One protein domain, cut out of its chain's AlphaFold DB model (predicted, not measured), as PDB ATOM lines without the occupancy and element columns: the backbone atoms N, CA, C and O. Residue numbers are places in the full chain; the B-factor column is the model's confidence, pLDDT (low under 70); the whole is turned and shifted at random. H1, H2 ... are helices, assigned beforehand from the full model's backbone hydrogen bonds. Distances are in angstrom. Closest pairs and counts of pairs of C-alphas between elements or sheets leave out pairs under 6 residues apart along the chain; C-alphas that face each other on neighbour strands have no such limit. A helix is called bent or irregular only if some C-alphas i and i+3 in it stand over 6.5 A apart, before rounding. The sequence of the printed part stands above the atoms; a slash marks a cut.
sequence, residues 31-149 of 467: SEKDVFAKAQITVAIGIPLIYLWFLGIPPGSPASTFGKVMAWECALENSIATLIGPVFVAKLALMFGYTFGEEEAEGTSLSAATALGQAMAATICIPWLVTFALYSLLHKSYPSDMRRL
ATOM      1  N   SER A  31     227.895 414.347 302.574       44.69
ATOM      2  CA  SER A  31     228.376 413.784 303.838       44.69
ATOM      3  C   SER A  31     229.478 412.725 303.698       44.69
ATOM      4  O   SER A  31     230.328 412.644 304.576       44.69
ATOM      5  N   GLU A  32     229.550 411.953 302.605       47.50
ATOM      6  CA  GLU A  32     230.542 410.863 302.499       47.50
ATOM      7  C   GLU A  32     231.887 411.309 301.907       47.50
ATOM      8  O   GLU A  32     232.942 410.852 302.349       47.50
ATOM      9  N   LYS A  33     231.882 412.237 300.941       49.75
ATOM     10  CA  LYS A  33     233.116 412.711 300.283       49.75
ATOM     11  C   LYS A  33     233.950 413.616 301.195       49.75
ATOM     12  O   LYS A  33     235.177 413.527 301.188       49.75
ATOM     13  N   ASP A  34     233.288 414.415 302.032       54.84
ATOM     14  CA  ASP A  34     233.949 415.286 303.008       54.84
ATOM     15  C   ASP A  34     234.582 414.500 304.159       54.84
ATOM     16  O   ASP A  34     235.663 414.854 304.627       54.84
ATOM     17  N   VAL A  35     233.940 413.415 304.601       53.53
ATOM     18  CA  VAL A  35     234.464 412.566 305.680       53.53
ATOM     19  C   VAL A  35     235.711 411.811 305.215       53.53
ATOM     20  O   VAL A  35     236.689 411.728 305.957       53.53
ATOM     21  N   PHE A  36     235.725 411.329 303.968       49.81
ATOM     22  CA  PHE A  36     236.853 410.565 303.434       49.81
ATOM     23  C   PHE A  36     238.086 411.441 303.151       49.81
ATOM     24  O   PHE A  36     239.203 411.066 303.506       49.81
ATOM     25  N   ALA A  37     237.890 412.638 302.584       53.91
ATOM     26  CA  ALA A  37     238.984 413.570 302.300       53.91
ATOM     27  C   ALA A  37     239.607 414.159 303.581       53.91
ATOM     28  O   ALA A  37     240.832 414.267 303.677       53.91
ATOM     29  N   LYS A  38     238.783 414.480 304.593       54.53
ATOM     30  CA  LYS A  38     239.265 414.963 305.899       54.53
ATOM     31  C   LYS A  38     240.078 413.881 306.616       54.53
ATOM     32  O   LYS A  38     241.204 414.152 307.015       54.53
ATOM     33  N   ALA A  39     239.586 412.639 306.659       54.16
ATOM     34  CA  ALA A  39     240.259 411.529 307.342       54.16
ATOM     35  C   ALA A  39     241.647 411.165 306.772       54.16
ATOM     36  O   ALA A  39     242.479 410.612 307.489       54.16
ATOM     37  N   GLN A  40     241.929 411.459 305.500       57.84
ATOM     38  CA  GLN A  40     243.174 411.026 304.853       57.84
ATOM     39  C   GLN A  40     244.288 412.073 304.871       57.84
ATOM     40  O   GLN A  40     245.458 411.701 304.981       57.84
ATOM     41  N   ILE A  41     243.948 413.367 304.847       59.03
ATOM     42  CA  ILE A  41     244.930 414.435 305.106       59.03
ATOM     43  C   ILE A  41     245.365 414.397 306.576       59.03
ATOM     44  O   ILE A  41     246.546 414.590 306.868       59.03
ATOM     45  N   THR A  42     244.427 414.044 307.460       53.62
ATOM     46  CA  THR A  42     244.647 413.711 308.867       53.62
ATOM     47  C   THR A  42     245.818 412.736 309.046       53.62
ATOM     48  O   THR A  42     246.908 413.112 309.478       53.62
ATOM     49  N   VAL A  43     245.685 411.513 308.531       55.09
ATOM     50  CA  VAL A  43     246.707 410.459 308.677       55.09
ATOM     51  C   VAL A  43     248.089 410.863 308.139       55.09
ATOM     52  O   VAL A  43     249.112 410.442 308.679       55.09
ATOM     53  N   ALA A  44     248.159 411.688 307.095       56.38
ATOM     54  CA  ALA A  44     249.434 412.003 306.466       56.38
ATOM     55  C   ALA A  44     250.202 413.183 307.083       56.38
ATOM     56  O   ALA A  44     251.422 413.257 306.930       56.38
ATOM     57  N   ILE A  45     249.515 414.104 307.765       60.50
ATOM     58  CA  ILE A  45     250.139 415.272 308.409       60.50
ATOM     59  C   ILE A  45     250.186 415.101 309.932       60.50
ATOM     60  O   ILE A  45     251.196 415.454 310.547       60.50
ATOM     61  N   GLY A  46     249.146 414.509 310.528       59.69
ATOM     62  CA  GLY A  46     249.038 414.277 311.968       59.69
ATOM     63  C   GLY A  46     250.141 413.362 312.491       59.69
ATOM     64  O   GLY A  46     250.914 413.763 313.357       59.69
ATOM     65  N   ILE A  47     250.323 412.175 311.902       56.62
ATOM     66  CA  ILE A  47     251.256 411.166 312.440       56.62
ATOM     67  C   ILE A  47     252.730 411.650 312.440       56.62
ATOM     68  O   ILE A  47     253.430 411.445 313.443       56.62
ATOM     69  N   PRO A  48     253.258 412.332 311.399       54.88
ATOM     70  CA  PRO A  48     254.613 412.895 311.455       54.88
ATOM     71  C   PRO A  48     254.772 414.020 312.488       54.88
ATOM     72  O   PRO A  48     255.822 414.111 313.129       54.88
ATOM     73  N   LEU A  49     253.737 414.848 312.686       58.34
ATOM     74  CA  LEU A  49     253.724 415.895 313.713       58.34
ATOM     75  C   LEU A  49     253.680 415.301 315.124       58.34
ATOM     76  O   LEU A  49     254.462 415.743 315.964       58.34
ATOM     77  N   ILE A  50     252.878 414.252 315.363       56.50
ATOM     78  CA  ILE A  50     252.885 413.468 316.613       56.50
ATOM     79  C   ILE A  50     254.308 413.048 316.946       56.50
ATOM     80  O   ILE A  50     254.782 413.249 318.061       56.50
ATOM     81  N   TYR A  51     255.012 412.475 315.972       58.00
ATOM     82  CA  TYR A  51     256.328 411.903 316.210       58.00
ATOM     83  C   TYR A  51     257.393 412.976 316.483       58.00
ATOM     84  O   TYR A  51     258.205 412.823 317.398       58.00
ATOM     85  N   LEU A  52     257.372 414.089 315.741       55.69
ATOM     86  CA  LEU A  52     258.250 415.238 315.993       55.69
ATOM     87  C   LEU A  52     257.989 415.874 317.363       55.69
ATOM     88  O   LEU A  52     258.926 416.340 318.010       55.69
ATOM     89  N   TRP A  53     256.740 415.855 317.829       56.44
ATOM     90  CA  TRP A  53     256.372 416.444 319.111       56.44
ATOM     91  C   TRP A  53     256.657 415.505 320.294       56.44
ATOM     92  O   TRP A  53     257.132 415.962 321.333       56.44
ATOM     93  N   PHE A  54     256.502 414.188 320.116       56.81
ATOM     94  CA  PHE A  54     256.891 413.169 321.101       56.81
ATOM     95  C   PHE A  54     258.401 413.131 321.364       56.81
ATOM     96  O   PHE A  54     258.810 412.860 322.490       56.81
ATOM     97  N   LEU A  55     259.239 413.466 320.376       57.25
ATOM     98  CA  LEU A  55     260.686 413.620 320.583       57.25
ATOM     99  C   LEU A  55     261.041 414.791 321.525       57.25
ATOM    100  O   LEU A  55     262.143 414.811 322.072       57.25
ATOM    101  N   GLY A  56     260.123 415.742 321.738       54.25
ATOM    102  CA  GLY A  56     260.301 416.886 322.636       54.25
ATOM    103  C   GLY A  56     259.725 416.706 324.045       54.25
ATOM    104  O   GLY A  56     259.998 417.536 324.913       54.25
ATOM    105  N   ILE A  57     258.942 415.651 324.305       56.31
ATOM    106  CA  ILE A  57     258.319 415.423 325.616       56.31
ATOM    107  C   ILE A  57     259.166 414.410 326.397       56.31
ATOM    108  O   ILE A  57     259.222 413.237 326.022       56.31
ATOM    109  N   PRO A  58     259.829 414.814 327.497       56.81
ATOM    110  CA  PRO A  58     260.651 413.899 328.270       56.81
ATOM    111  C   PRO A  58     259.793 412.778 328.886       56.81
ATOM    112  O   PRO A  58     258.664 413.036 329.337       56.81
ATOM    113  N   PRO A  59     260.322 411.539 328.949       49.97
ATOM    114  CA  PRO A  59     259.640 410.432 329.608       49.97
ATOM    115  C   PRO A  59     259.367 410.791 331.078       49.97
ATOM    116  O   PRO A  59     260.276 411.182 331.807       49.97
ATOM    117  N   GLY A  60     258.102 410.680 331.503       57.88
ATOM    118  CA  GLY A  60     257.646 411.040 332.856       57.88
ATOM    119  C   GLY A  60     256.828 412.333 332.958       57.88
ATOM    120  O   GLY A  60     256.503 412.762 334.064       57.88
ATOM    121  N   SER A  61     256.473 412.956 331.832       65.00
ATOM    122  CA  SER A  61     255.560 414.104 331.823       65.00
ATOM    123  C   SER A  61     254.141 413.706 332.282       65.00
ATOM    124  O   SER A  61     253.680 412.613 331.945       65.00
ATOM    125  N   PRO A  62     253.432 414.559 333.047       69.25
ATOM    126  CA  PRO A  62     252.114 414.235 333.594       69.25
ATOM    127  C   PRO A  62     251.069 413.999 332.491       69.25
ATOM    128  O   PRO A  62     251.088 414.655 331.449       69.25
ATOM    129  N   ALA A  63     250.115 413.094 332.746       61.53
ATOM    130  CA  ALA A  63     249.070 412.680 331.796       61.53
ATOM    131  C   ALA A  63     248.264 413.856 331.202       61.53
ATOM    132  O   ALA A  63     247.841 413.815 330.049       61.53
ATOM    133  N   SER A  64     248.116 414.949 331.957       58.19
ATOM    134  CA  SER A  64     247.443 416.179 331.521       58.19
ATOM    135  C   SER A  64     248.120 416.883 330.339       58.19
ATOM    136  O   SER A  64     247.473 417.654 329.633       58.19
ATOM    137  N   THR A  65     249.418 416.657 330.124       65.50
ATOM    138  CA  THR A  65     250.164 417.252 329.007       65.50
ATOM    139  C   THR A  65     249.857 416.524 327.700       65.50
ATOM    140  O   THR A  65     249.690 417.176 326.673       65.50
ATOM    141  N   PHE A  66     249.666 415.201 327.747       65.44
ATOM    142  CA  PHE A  66     249.306 414.399 326.574       65.44
ATOM    143  C   PHE A  66     247.941 414.793 326.001       65.44
ATOM    144  O   PHE A  66     247.818 414.974 324.796       65.44
ATOM    145  N   GLY A  67     246.933 415.018 326.850       67.38
ATOM    146  CA  GLY A  67     245.600 415.422 326.381       67.38
ATOM    147  C   GLY A  67     245.589 416.769 325.648       67.38
ATOM    148  O   GLY A  67     244.899 416.922 324.644       67.38
ATOM    149  N   LYS A  68     246.395 417.740 326.103       63.72
ATOM    150  CA  LYS A  68     246.510 419.060 325.454       63.72
ATOM    151  C   LYS A  68     247.195 418.976 324.094       63.72
ATOM    152  O   LYS A  68     246.790 419.669 323.167       63.72
ATOM    153  N   VAL A  69     248.212 418.126 323.997       67.44
ATOM    154  CA  VAL A  69     248.955 417.847 322.765       67.44
ATOM    155  C   VAL A  69     248.031 417.192 321.736       67.44
ATOM    156  O   VAL A  69     247.873 417.733 320.647       67.44
ATOM    157  N   MET A  70     247.312 416.132 322.119       69.19
ATOM    158  CA  MET A  70     246.350 415.452 321.237       69.19
ATOM    159  C   MET A  70     245.219 416.379 320.765       69.19
ATOM    160  O   MET A  70     244.793 416.317 319.615       69.19
ATOM    161  N   ALA A  71     244.722 417.261 321.641       66.94
ATOM    162  CA  ALA A  71     243.673 418.211 321.277       66.94
ATOM    163  C   ALA A  71     244.154 419.243 320.242       66.94
ATOM    164  O   ALA A  71     243.436 419.546 319.290       66.94
ATOM    165  N   TRP A  72     245.371 419.768 320.413       73.19
ATOM    166  CA  TRP A  72     245.983 420.689 319.452       73.19
ATOM    167  C   TRP A  72     246.261 420.027 318.112       73.19
ATOM    168  O   TRP A  72     246.021 420.628 317.070       73.19
ATOM    169  N   GLU A  73     246.743 418.793 318.148       72.81
ATOM    170  CA  GLU A  73     247.001 417.996 316.962       72.81
ATOM    171  C   GLU A  73     245.724 417.798 316.141       72.81
ATOM    172  O   GLU A  73     245.682 418.233 314.995       72.81
ATOM    173  N   CYS A  74     244.658 417.273 316.751       68.00
ATOM    174  CA  CYS A  74     243.386 417.035 316.068       68.00
ATOM    175  C   CYS A  74     242.775 418.335 315.500       68.00
ATOM    176  O   CYS A  74     242.216 418.354 314.401       68.00
ATOM    177  N   ALA A  75     242.918 419.459 316.216       68.25
ATOM    178  CA  ALA A  75     242.441 420.759 315.747       68.25
ATOM    179  C   ALA A  75     243.240 421.286 314.543       68.25
ATOM    180  O   ALA A  75     242.659 421.776 313.568       68.25
ATOM    181  N   LEU A  76     244.569 421.201 314.600       73.25
ATOM    182  CA  LEU A  76     245.464 421.717 313.564       73.25
ATOM    183  C   LEU A  76     245.376 420.862 312.297       73.25
ATOM    184  O   LEU A  76     245.306 421.386 311.187       73.25
ATOM    185  N   GLU A  77     245.279 419.555 312.484       75.00
ATOM    186  CA  GLU A  77     245.052 418.560 311.452       75.00
ATOM    187  C   GLU A  77     243.769 418.832 310.650       75.00
ATOM    188  O   GLU A  77     243.829 419.014 309.431       75.00
ATOM    189  N   ASN A  78     242.625 418.983 311.328       72.31
ATOM    190  CA  ASN A  78     241.359 419.326 310.672       72.31
ATOM    191  C   ASN A  78     241.411 420.691 309.971       72.31
ATOM    192  O   ASN A  78     240.843 420.861 308.887       72.31
ATOM    193  N   SER A  79     242.102 421.665 310.569       71.38
ATOM    194  CA  SER A  79     242.221 423.014 310.010       71.38
ATOM    195  C   SER A  79     243.030 423.016 308.711       71.38
ATOM    196  O   SER A  79     242.605 423.607 307.718       71.38
ATOM    197  N   ILE A  80     244.164 422.308 308.678       78.81
ATOM    198  CA  ILE A  80     245.005 422.196 307.480       78.81
ATOM    199  C   ILE A  80     244.304 421.372 306.396       78.81
ATOM    200  O   ILE A  80     244.319 421.777 305.232       78.81
ATOM    201  N   ALA A  81     243.655 420.262 306.763       76.62
ATOM    202  CA  ALA A  81     242.898 419.439 305.823       76.62
ATOM    203  C   ALA A  81     241.803 420.242 305.114       76.62
ATOM    204  O   ALA A  81     241.675 420.176 303.891       76.62
ATOM    205  N   THR A  82     241.072 421.061 305.871       77.06
ATOM    206  CA  THR A  82     239.991 421.897 305.335       77.06
ATOM    207  C   THR A  82     240.527 423.049 304.481       77.06
ATOM    208  O   THR A  82     239.933 423.373 303.455       77.06
ATOM    209  N   LEU A  83     241.657 423.653 304.864       82.81
ATOM    210  CA  LEU A  83     242.226 424.799 304.151       82.81
ATOM    211  C   LEU A  83     242.927 424.402 302.843       82.81
ATOM    212  O   LEU A  83     242.757 425.063 301.821       82.81
ATOM    213  N   ILE A  84     243.747 423.349 302.874       86.25
ATOM    214  CA  ILE A  84     244.640 422.991 301.761       86.25
ATOM    215  C   ILE A  84     244.013 421.934 300.851       86.25
ATOM    216  O   ILE A  84     244.227 421.976 299.638       86.25
ATOM    217  N   GLY A  85     243.218 421.014 301.409       85.94
ATOM    218  CA  GLY A  85     242.645 419.878 300.685       85.94
ATOM    219  C   GLY A  85     241.925 420.276 299.393       85.94
ATOM    220  O   GLY A  85     242.346 419.837 298.320       85.94
ATOM    221  N   PRO A  86     240.911 421.162 299.442       87.19
ATOM    222  CA  PRO A  86     240.161 421.563 298.250       87.19
ATOM    223  C   PRO A  86     241.026 422.235 297.175       87.19
ATOM    224  O   PRO A  86     240.886 421.940 295.988       87.19
ATOM    225  N   VAL A  87     241.968 423.097 297.579       89.56
ATOM    226  CA  VAL A  87     242.874 423.799 296.652       89.56
ATOM    227  C   VAL A  87     243.790 422.807 295.939       89.56
ATOM    228  O   VAL A  87     244.015 422.913 294.732       89.56
ATOM    229  N   PHE A  88     244.305 421.827 296.677       90.12
ATOM    230  CA  PHE A  88     245.226 420.834 296.146       90.12
ATOM    231  C   PHE A  88     244.524 419.853 295.197       90.12
ATOM    232  O   PHE A  88     245.036 419.598 294.106       90.12
ATOM    233  N   VAL A  89     243.319 419.383 295.551       91.62
ATOM    234  CA  VAL A  89     242.486 418.541 294.671       91.62
ATOM    235  C   VAL A  89     242.146 419.283 293.379       91.62
ATOM    236  O   VAL A  89     242.334 418.727 292.301       91.62
ATOM    237  N   ALA A  90     241.722 420.549 293.459       90.31
ATOM    238  CA  ALA A  90     241.391 421.344 292.276       90.31
ATOM    239  C   ALA A  90     242.603 421.537 291.348       90.31
ATOM    240  O   ALA A  90     242.484 421.423 290.128       90.31
ATOM    241  N   LYS A  91     243.795 421.784 291.907       94.38
ATOM    242  CA  LYS A  91     245.033 421.903 291.122       94.38
ATOM    243  C   LYS A  91     245.449 420.581 290.480       94.38
ATOM    244  O   LYS A  91     245.862 420.590 289.324       94.38
ATOM    245  N   LEU A  92     245.332 419.463 291.193       94.12
ATOM    246  CA  LEU A  92     245.619 418.140 290.637       94.12
ATOM    247  C   LEU A  92     244.627 417.759 289.541       94.12
ATOM    248  O   LEU A  92     245.054 417.264 288.506       94.12
ATOM    249  N   ALA A  93     243.339 418.048 289.727       94.50
ATOM    250  CA  ALA A  93     242.320 417.814 288.710       94.50
ATOM    251  C   ALA A  93     242.669 418.550 287.409       94.50
ATOM    252  O   ALA A  93     242.709 417.923 286.352       94.50
ATOM    253  N   LEU A  94     243.039 419.834 287.490       94.06
ATOM    254  CA  LEU A  94     243.519 420.597 286.330       94.06
ATOM    255  C   LEU A  94     244.741 419.944 285.660       94.06
ATOM    256  O   LEU A  94     244.812 419.891 284.436       94.06
ATOM    257  N   MET A  95     245.693 419.417 286.440       95.88
ATOM    258  CA  MET A  95     246.874 418.726 285.896       95.88
ATOM    259  C   MET A  95     246.539 417.388 285.222       95.88
ATOM    260  O   MET A  95     247.229 417.001 284.283       95.88
ATOM    261  N   PHE A  96     245.475 416.707 285.653       96.12
ATOM    262  CA  PHE A  96     244.956 415.500 285.000       96.12
ATOM    263  C   PHE A  96     244.015 415.801 283.821       96.12
ATOM    264  O   PHE A  96     243.404 414.886 283.273       96.12
ATOM    265  N   GLY A  97     243.920 417.067 283.397       93.62
ATOM    266  CA  GLY A  97     243.142 417.480 282.229       93.62
ATOM    267  C   GLY A  97     241.671 417.776 282.514       93.62
ATOM    268  O   GLY A  97     240.874 417.805 281.583       93.62
ATOM    269  N   TYR A  98     241.296 417.997 283.777       92.56
ATOM    270  CA  TYR A  98     239.960 418.476 284.131       92.56
ATOM    271  C   TYR A  98     239.764 419.919 283.644       92.56
ATOM    272  O   TYR A  98     240.612 420.776 283.902       92.56
ATOM    273  N   THR A  99     238.647 420.216 282.980       90.88
ATOM    274  CA  THR A  99     238.327 421.557 282.466       90.88
ATOM    275  C   THR A  99     237.024 422.058 283.071       90.88
ATOM    276  O   THR A  99     235.964 421.507 282.796       90.88
ATOM    277  N   PHE A 100     237.083 423.141 283.843       84.00
ATOM    278  CA  PHE A 100     235.883 423.766 284.399       84.00
ATOM    279  C   PHE A 100     235.067 424.447 283.282       84.00
ATOM    280  O   PHE A 100     235.548 425.409 282.683       84.00
ATOM    281  N   GLY A 101     233.846 423.977 283.010       84.69
ATOM    282  CA  GLY A 101     232.971 424.525 281.963       84.69
ATOM    283  C   GLY A 101     231.509 424.072 282.069       84.69
ATOM    284  O   GLY A 101     231.180 423.205 282.876       84.69
ATOM    285  N   GLU A 102     230.617 424.673 281.269       69.88
ATOM    286  CA  GLU A 102     229.165 424.397 281.302       69.88
ATOM    287  C   GLU A 102     228.795 422.970 280.869       69.88
ATOM    288  O   GLU A 102     227.812 422.431 281.368       69.88
ATOM    289  N   GLU A 103     229.613 422.322 280.032       63.31
ATOM    290  CA  GLU A 103     229.388 420.933 279.594       63.31
ATOM    291  C   GLU A 103     229.420 419.923 280.755       63.31
ATOM    292  O   GLU A 103     228.829 418.848 280.675       63.31
ATOM    293  N   GLU A 104     230.047 420.268 281.885       62.75
ATOM    294  CA  GLU A 104     230.052 419.411 283.074       62.75
ATOM    295  C   GLU A 104     228.751 419.481 283.882       62.75
ATOM    296  O   GLU A 104     228.495 418.595 284.699       62.75
ATOM    297  N   ALA A 105     227.902 420.491 283.652       68.25
ATOM    298  CA  ALA A 105     226.617 420.610 284.342       68.25
ATOM    299  C   ALA A 105     225.661 419.454 283.995       68.25
ATOM    300  O   ALA A 105     224.785 419.123 284.795       68.25
ATOM    301  N   GLU A 106     225.858 418.817 282.839       77.56
ATOM    302  CA  GLU A 106     225.075 417.661 282.397       77.56
ATOM    303  C   GLU A 106     225.605 416.327 282.952       77.56
ATOM    304  O   GLU A 106     224.911 415.315 282.877       77.56
ATOM    305  N   GLY A 107     226.804 416.305 283.552       74.69
ATOM    306  CA  GLY A 107     227.364 415.120 284.212       74.69
ATOM    307  C   GLY A 107     227.697 413.944 283.281       74.69
ATOM    308  O   GLY A 107     227.841 412.817 283.754       74.69
ATOM    309  N   THR A 108     227.813 414.171 281.971       81.81
ATOM    310  CA  THR A 108     227.981 413.114 280.956       81.81
ATOM    311  C   THR A 108     229.438 412.832 280.571       81.81
ATOM    312  O   THR A 108     229.714 411.819 279.923       81.81
ATOM    313  N   SER A 109     230.402 413.667 280.978       87.12
ATOM    314  CA  SER A 109     231.801 413.525 280.560       87.12
ATOM    315  C   SER A 109     232.583 412.511 281.415       87.12
ATOM    316  O   SER A 109     233.037 412.766 282.533       87.12
ATOM    317  N   LEU A 110     232.808 411.322 280.848       89.75
ATOM    318  CA  LEU A 110     233.621 410.263 281.466       89.75
ATOM    319  C   LEU A 110     235.074 410.716 281.732       89.75
ATOM    320  O   LEU A 110     235.703 410.278 282.700       89.75
ATOM    321  N   SER A 111     235.616 411.596 280.883       89.62
ATOM    322  CA  SER A 111     236.981 412.119 281.020       89.62
ATOM    323  C   SER A 111     237.142 412.989 282.268       89.62
ATOM    324  O   SER A 111     238.102 412.795 283.011       89.62
ATOM    325  N   ALA A 112     236.182 413.876 282.554       89.38
ATOM    326  CA  ALA A 112     236.203 414.733 283.737       89.38
ATOM    327  C   ALA A 112     236.108 413.912 285.028       89.38
ATOM    328  O   ALA A 112     236.898 414.102 285.953       89.38
ATOM    329  N   ALA A 113     235.205 412.924 285.062       89.00
ATOM    330  CA  ALA A 113     235.088 412.004 286.191       89.00
ATOM    331  C   ALA A 113     236.391 411.215 286.431       89.00
ATOM    332  O   ALA A 113     236.807 411.032 287.577       89.00
ATOM    333  N   THR A 114     237.070 410.797 285.358       93.56
ATOM    334  CA  THR A 114     238.354 410.084 285.439       93.56
ATOM    335  C   THR A 114     239.473 410.991 285.952       93.56
ATOM    336  O   THR A 114     240.211 410.590 286.852       93.56
ATOM    337  N   ALA A 115     239.574 412.223 285.445       93.06
ATOM    338  CA  ALA A 115     240.571 413.199 285.886       93.06
ATOM    339  C   ALA A 115     240.384 413.577 287.367       93.06
ATOM    340  O   ALA A 115     241.352 413.614 288.129       93.06
ATOM    341  N   LEU A 116     239.137 413.776 287.810       90.81
ATOM    342  CA  LEU A 116     238.820 414.032 289.216       90.81
ATOM    343  C   LEU A 116     239.134 412.815 290.103       90.81
ATOM    344  O   LEU A 116     239.704 412.969 291.181       90.81
ATOM    345  N   GLY A 117     238.819 411.602 289.640       92.00
ATOM    346  CA  GLY A 117     239.155 410.361 290.345       92.00
ATOM    347  C   GLY A 117     240.666 410.161 290.505       92.00
ATOM    348  O   GLY A 117     241.130 409.807 291.589       92.00
ATOM    349  N   GLN A 118     241.449 410.454 289.463       93.88
ATOM    350  CA  GLN A 118     242.915 410.435 289.516       93.88
ATOM    351  C   GLN A 118     243.466 411.505 290.463       93.88
ATOM    352  O   GLN A 118     244.382 411.216 291.234       93.88
ATOM    353  N   ALA A 119     242.877 412.704 290.470       93.06
ATOM    354  CA  ALA A 119     243.228 413.759 291.416       93.06
ATOM    355  C   ALA A 119     243.002 413.316 292.864       93.06
ATOM    356  O   ALA A 119     243.916 413.419 293.682       93.06
ATOM    357  N   MET A 120     241.831 412.748 293.164       88.31
ATOM    358  CA  MET A 120     241.526 412.207 294.488       88.31
ATOM    359  C   MET A 120     242.485 411.074 294.873       88.31
ATOM    360  O   MET A 120     243.051 411.093 295.963       88.31
ATOM    361  N   ALA A 121     242.753 410.122 293.976       91.44
ATOM    362  CA  ALA A 121     243.707 409.047 294.244       91.44
ATOM    363  C   ALA A 121     245.119 409.591 294.531       91.44
ATOM    364  O   ALA A 121     245.772 409.161 295.481       91.44
ATOM    365  N   ALA A 122     245.576 410.586 293.766       92.38
ATOM    366  CA  ALA A 122     246.869 411.230 293.975       92.38
ATOM    367  C   ALA A 122     246.943 411.955 295.327       92.38
ATOM    368  O   ALA A 122     247.954 411.836 296.022       92.38
ATOM    369  N   THR A 123     245.870 412.638 295.750       88.19
ATOM    370  CA  THR A 123     245.817 413.286 297.073       88.19
ATOM    371  C   THR A 123     245.902 412.316 298.244       88.19
ATOM    372  O   THR A 123     246.288 412.725 299.334       88.19
ATOM    373  N   ILE A 124     245.603 411.037 298.021       84.38
ATOM    374  CA  ILE A 124     245.686 409.986 299.037       84.38
ATOM    375  C   ILE A 124     247.059 409.327 298.985       84.38
ATOM    376  O   ILE A 124     247.759 409.236 299.989       84.38
ATOM    377  N   CYS A 125     247.479 408.885 297.803       88.88
ATOM    378  CA  CYS A 125     248.694 408.096 297.660       88.88
ATOM    379  C   CYS A 125     249.961 408.919 297.913       88.88
ATOM    380  O   CYS A 125     250.894 408.412 298.532       88.88
ATOM    381  N   ILE A 126     250.017 410.183 297.473       88.69
ATOM    382  CA  ILE A 126     251.234 411.001 297.605       88.69
ATOM    383  C   ILE A 126     251.602 411.224 299.081       88.69
ATOM    384  O   ILE A 126     252.741 410.918 299.446       88.69
ATOM    385  N   PRO A 127     250.693 411.681 299.964       85.06
ATOM    386  CA  PRO A 127     251.043 411.877 301.366       85.06
ATOM    387  C   PRO A 127     251.401 410.565 302.086       85.06
ATOM    388  O   PRO A 127     252.329 410.540 302.896       85.06
ATOM    389  N   TRP A 128     250.753 409.447 301.740       85.00
ATOM    390  CA  TRP A 128     251.121 408.120 302.252       85.00
ATOM    391  C   TRP A 128     252.534 407.694 301.830       85.00
ATOM    392  O   TRP A 128     253.293 407.164 302.637       85.00
ATOM    393  N   LEU A 129     252.935 407.969 300.589       91.19
ATOM    394  CA  LEU A 129     254.291 407.677 300.119       91.19
ATOM    395  C   LEU A 129     255.338 408.574 300.792       91.19
ATOM    396  O   LEU A 129     256.407 408.091 301.169       91.19
ATOM    397  N   VAL A 130     255.029 409.859 300.990       88.19
ATOM    398  CA  VAL A 130     255.914 410.799 301.697       88.19
ATOM    399  C   VAL A 130     256.090 410.383 303.156       88.19
ATOM    400  O   VAL A 130     257.220 410.297 303.632       88.19
ATOM    401  N   THR A 131     255.001 410.072 303.861       84.69
ATOM    402  CA  THR A 131     255.068 409.601 305.252       84.69
ATOM    403  C   THR A 131     255.829 408.291 305.364       84.69
ATOM    404  O   THR A 131     256.733 408.187 306.188       84.69
ATOM    405  N   PHE A 132     255.553 407.319 304.493       89.69
ATOM    406  CA  PHE A 132     256.302 406.067 304.446       89.69
ATOM    407  C   PHE A 132     257.807 406.298 304.234       89.69
ATOM    408  O   PHE A 132     258.632 405.691 304.925       89.69
ATOM    409  N   ALA A 133     258.185 407.207 303.328       93.62
ATOM    410  CA  ALA A 133     259.581 407.562 303.086       93.62
ATOM    411  C   ALA A 133     260.230 408.223 304.315       93.62
ATOM    412  O   ALA A 133     261.323 407.820 304.720       93.62
ATOM    413  N   LEU A 134     259.551 409.183 304.949       88.25
ATOM    414  CA  LEU A 134     260.037 409.854 306.158       88.25
ATOM    415  C   LEU A 134     260.186 408.877 307.330       88.25
ATOM    416  O   LEU A 134     261.233 408.868 307.974       88.25
ATOM    417  N   TYR A 135     259.207 408.002 307.569       84.75
ATOM    418  CA  TYR A 135     259.303 406.973 308.610       84.75
ATOM    419  C   TYR A 135     260.410 405.969 308.336       84.75
ATOM    420  O   TYR A 135     261.112 405.564 309.261       84.75
ATOM    421  N   SER A 136     260.615 405.599 307.075       92.56
ATOM    422  CA  SER A 136     261.715 404.716 306.689       92.56
ATOM    423  C   SER A 136     263.079 405.358 306.958       92.56
ATOM    424  O   SER A 136     263.991 404.691 307.449       92.56
ATOM    425  N   LEU A 137     263.229 406.658 306.675       91.94
ATOM    426  CA  LEU A 137     264.442 407.413 307.008       91.94
ATOM    427  C   LEU A 137     264.633 407.531 308.521       91.94
ATOM    428  O   LEU A 137     265.738 407.315 309.015       91.94
ATOM    429  N   LEU A 138     263.555 407.792 309.254       84.62
ATOM    430  CA  LEU A 138     263.565 407.930 310.703       84.62
ATOM    431  C   LEU A 138     263.919 406.619 311.408       84.62
ATOM    432  O   LEU A 138     264.743 406.612 312.313       84.62
ATOM    433  N   HIS A 139     263.380 405.486 310.953       87.44
ATOM    434  CA  HIS A 139     263.750 404.169 311.475       87.44
ATOM    435  C   HIS A 139     265.234 403.855 311.259       87.44
ATOM    436  O   HIS A 139     265.838 403.150 312.070       87.44
ATOM    437  N   LYS A 140     265.835 404.392 310.192       93.25
ATOM    438  CA  LYS A 140     267.273 404.269 309.934       93.25
ATOM    439  C   LYS A 140     268.107 405.238 310.777       93.25
ATOM    440  O   LYS A 140     269.164 404.837 311.263       93.25
ATOM    441  N   SER A 141     267.670 406.486 310.966       89.69
ATOM    442  CA  SER A 141     268.426 407.492 311.727       89.69
ATOM    443  C   SER A 141     268.303 407.312 313.243       89.69
ATOM    444  O   SER A 141     269.287 407.494 313.962       89.69
ATOM    445  N   TYR A 142     267.146 406.863 313.732       86.88
ATOM    446  CA  TYR A 142     266.821 406.787 315.157       86.88
ATOM    447  C   TYR A 142     267.832 405.978 315.995       86.88
ATOM    448  O   TYR A 142     268.286 406.484 317.023       86.88
ATOM    449  N   PRO A 143     268.300 404.782 315.580       88.50
ATOM    450  CA  PRO A 143     269.321 404.052 316.336       88.50
ATOM    451  C   PRO A 143     270.673 404.775 316.392       88.50
ATOM    452  O   PRO A 143     271.463 404.548 317.310       88.50
ATOM    453  N   SER A 144     270.988 405.601 315.390       91.81
ATOM    454  CA  SER A 144     272.209 406.412 315.366       91.81
ATOM    455  C   SER A 144     272.099 407.583 316.341       91.81
ATOM    456  O   SER A 144     272.983 407.784 317.176       91.81
ATOM    457  N   ASP A 145     270.970 408.290 316.312       87.44
ATOM    458  CA  ASP A 145     270.722 409.429 317.195       87.44
ATOM    459  C   ASP A 145     270.604 408.997 318.659       87.44
ATOM    460  O   ASP A 145     271.203 409.619 319.534       87.44
ATOM    461  N   MET A 146     269.962 407.858 318.933       84.38
ATOM    462  CA  MET A 146     269.911 407.283 320.280       84.38
ATOM    463  C   MET A 146     271.292 406.881 320.805       84.38
ATOM    464  O   MET A 146     271.561 407.032 321.996       84.38
ATOM    465  N   ARG A 147     272.193 406.393 319.940       94.06
ATOM    466  CA  ARG A 147     273.586 406.116 320.329       94.06
ATOM    467  C   ARG A 147     274.339 407.402 320.655       94.06
ATOM    468  O   ARG A 147     275.024 407.448 321.673       94.06
ATOM    469  N   ARG A 148     274.168 408.457 319.852       92.50
ATOM    470  CA  ARG A 148     274.754 409.782 320.122       92.50
ATOM    471  C   ARG A 148     274.235 410.383 321.427       92.50
ATOM    472  O   ARG A 148     275.024 410.924 322.191       92.50
ATOM    473  N   LEU A 149     272.936 410.262 321.700       82.06
ATOM    474  CA  LEU A 149     272.327 410.768 322.929       82.06
ATOM    475  C   LEU A 149     272.835 410.010 324.162       82.06
ATOM    476  O   LEU A 149     273.218 410.635 325.144       82.06
TER     477      LEU A 149
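This is residues 31 to 149 of the 467 residues of the protein "Hypothetical protein" of Symbiodinium sp. CCMP2592 (UniProt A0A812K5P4). One long helix, H4, makes the length; the bent helix H2 crosses it near its beginning with the arm H2b, then spreads away from it as H2a, and H1 lies in the wedge between H2a and H4. Tiny H3 sits in the turn between H2 and H4, and residues 139 to 149 of H4 stick out. The printed part has 119 residues, is all helix with H1, H2, H3 and H4 in that order, and is loose, with a radius of gyration of the C-alphas of 19.1 A and spans of 61 by 31 by 17 A, only just flat.

H4, residues 110 to 149, has a kink of 40 degrees near residue 143 and is only just irregular: C-alphas 140 and 143 are 6.7 A apart. With residues 124 to 131 it touches residues 40 to 48 of H1, residues 31 to 54; the closest C-alphas, of Pro 127 and Ala 44, are 5.3 A apart, at a shallow tilt of 15 degrees, the same way. H2, residues 63 to 95, was assigned as one helix by its hydrogen bonds but is bent, with C-alphas 83 and 86 7.0 A apart; its arms H2a, residues 63 to 83, and H2b, residues 86 to 95, stand at a steep tilt of 43 degrees. H2b touches H4, closest at the C-alphas of Ala 93 and Ala 119, 5.0 A, at a steep tilt of 66 degrees, opposite ways. H2a touches H1 with residues 73 to 82, closest at the C-alphas of Ala 81 and Ile 41, 5.4 A, at a steep tilt of 47 degrees, opposite ways; H2a and H4 are apart. Every O i to N i+4 pair is within hydrogen-bond range in H2b, but 17 of 20 in H1, 15 of 17 in H2a, 33 of 36 in H4 and 0 of 1 in H3, residues 102 to 106, where 1 of 2 O i to N i+3 pairs is.

H4 is 56.7 A long, ending at C-alpha 149 (272.327, 410.768, 322.929). H1 is 33.3 A long from C-alpha 31 (228.376, 413.784, 303.838); H2a is 31.0 A, H2b 14.3 A and H3 8.0 A.

The C-alphas of Glu 106 and Arg 148, the two farthest apart, are 62.9 A apart. The printed part has no cut and no long link. Its mean pLDDT is 76.1, with residues 31 to 71, 74 to 75 and 102 to 105 under 70.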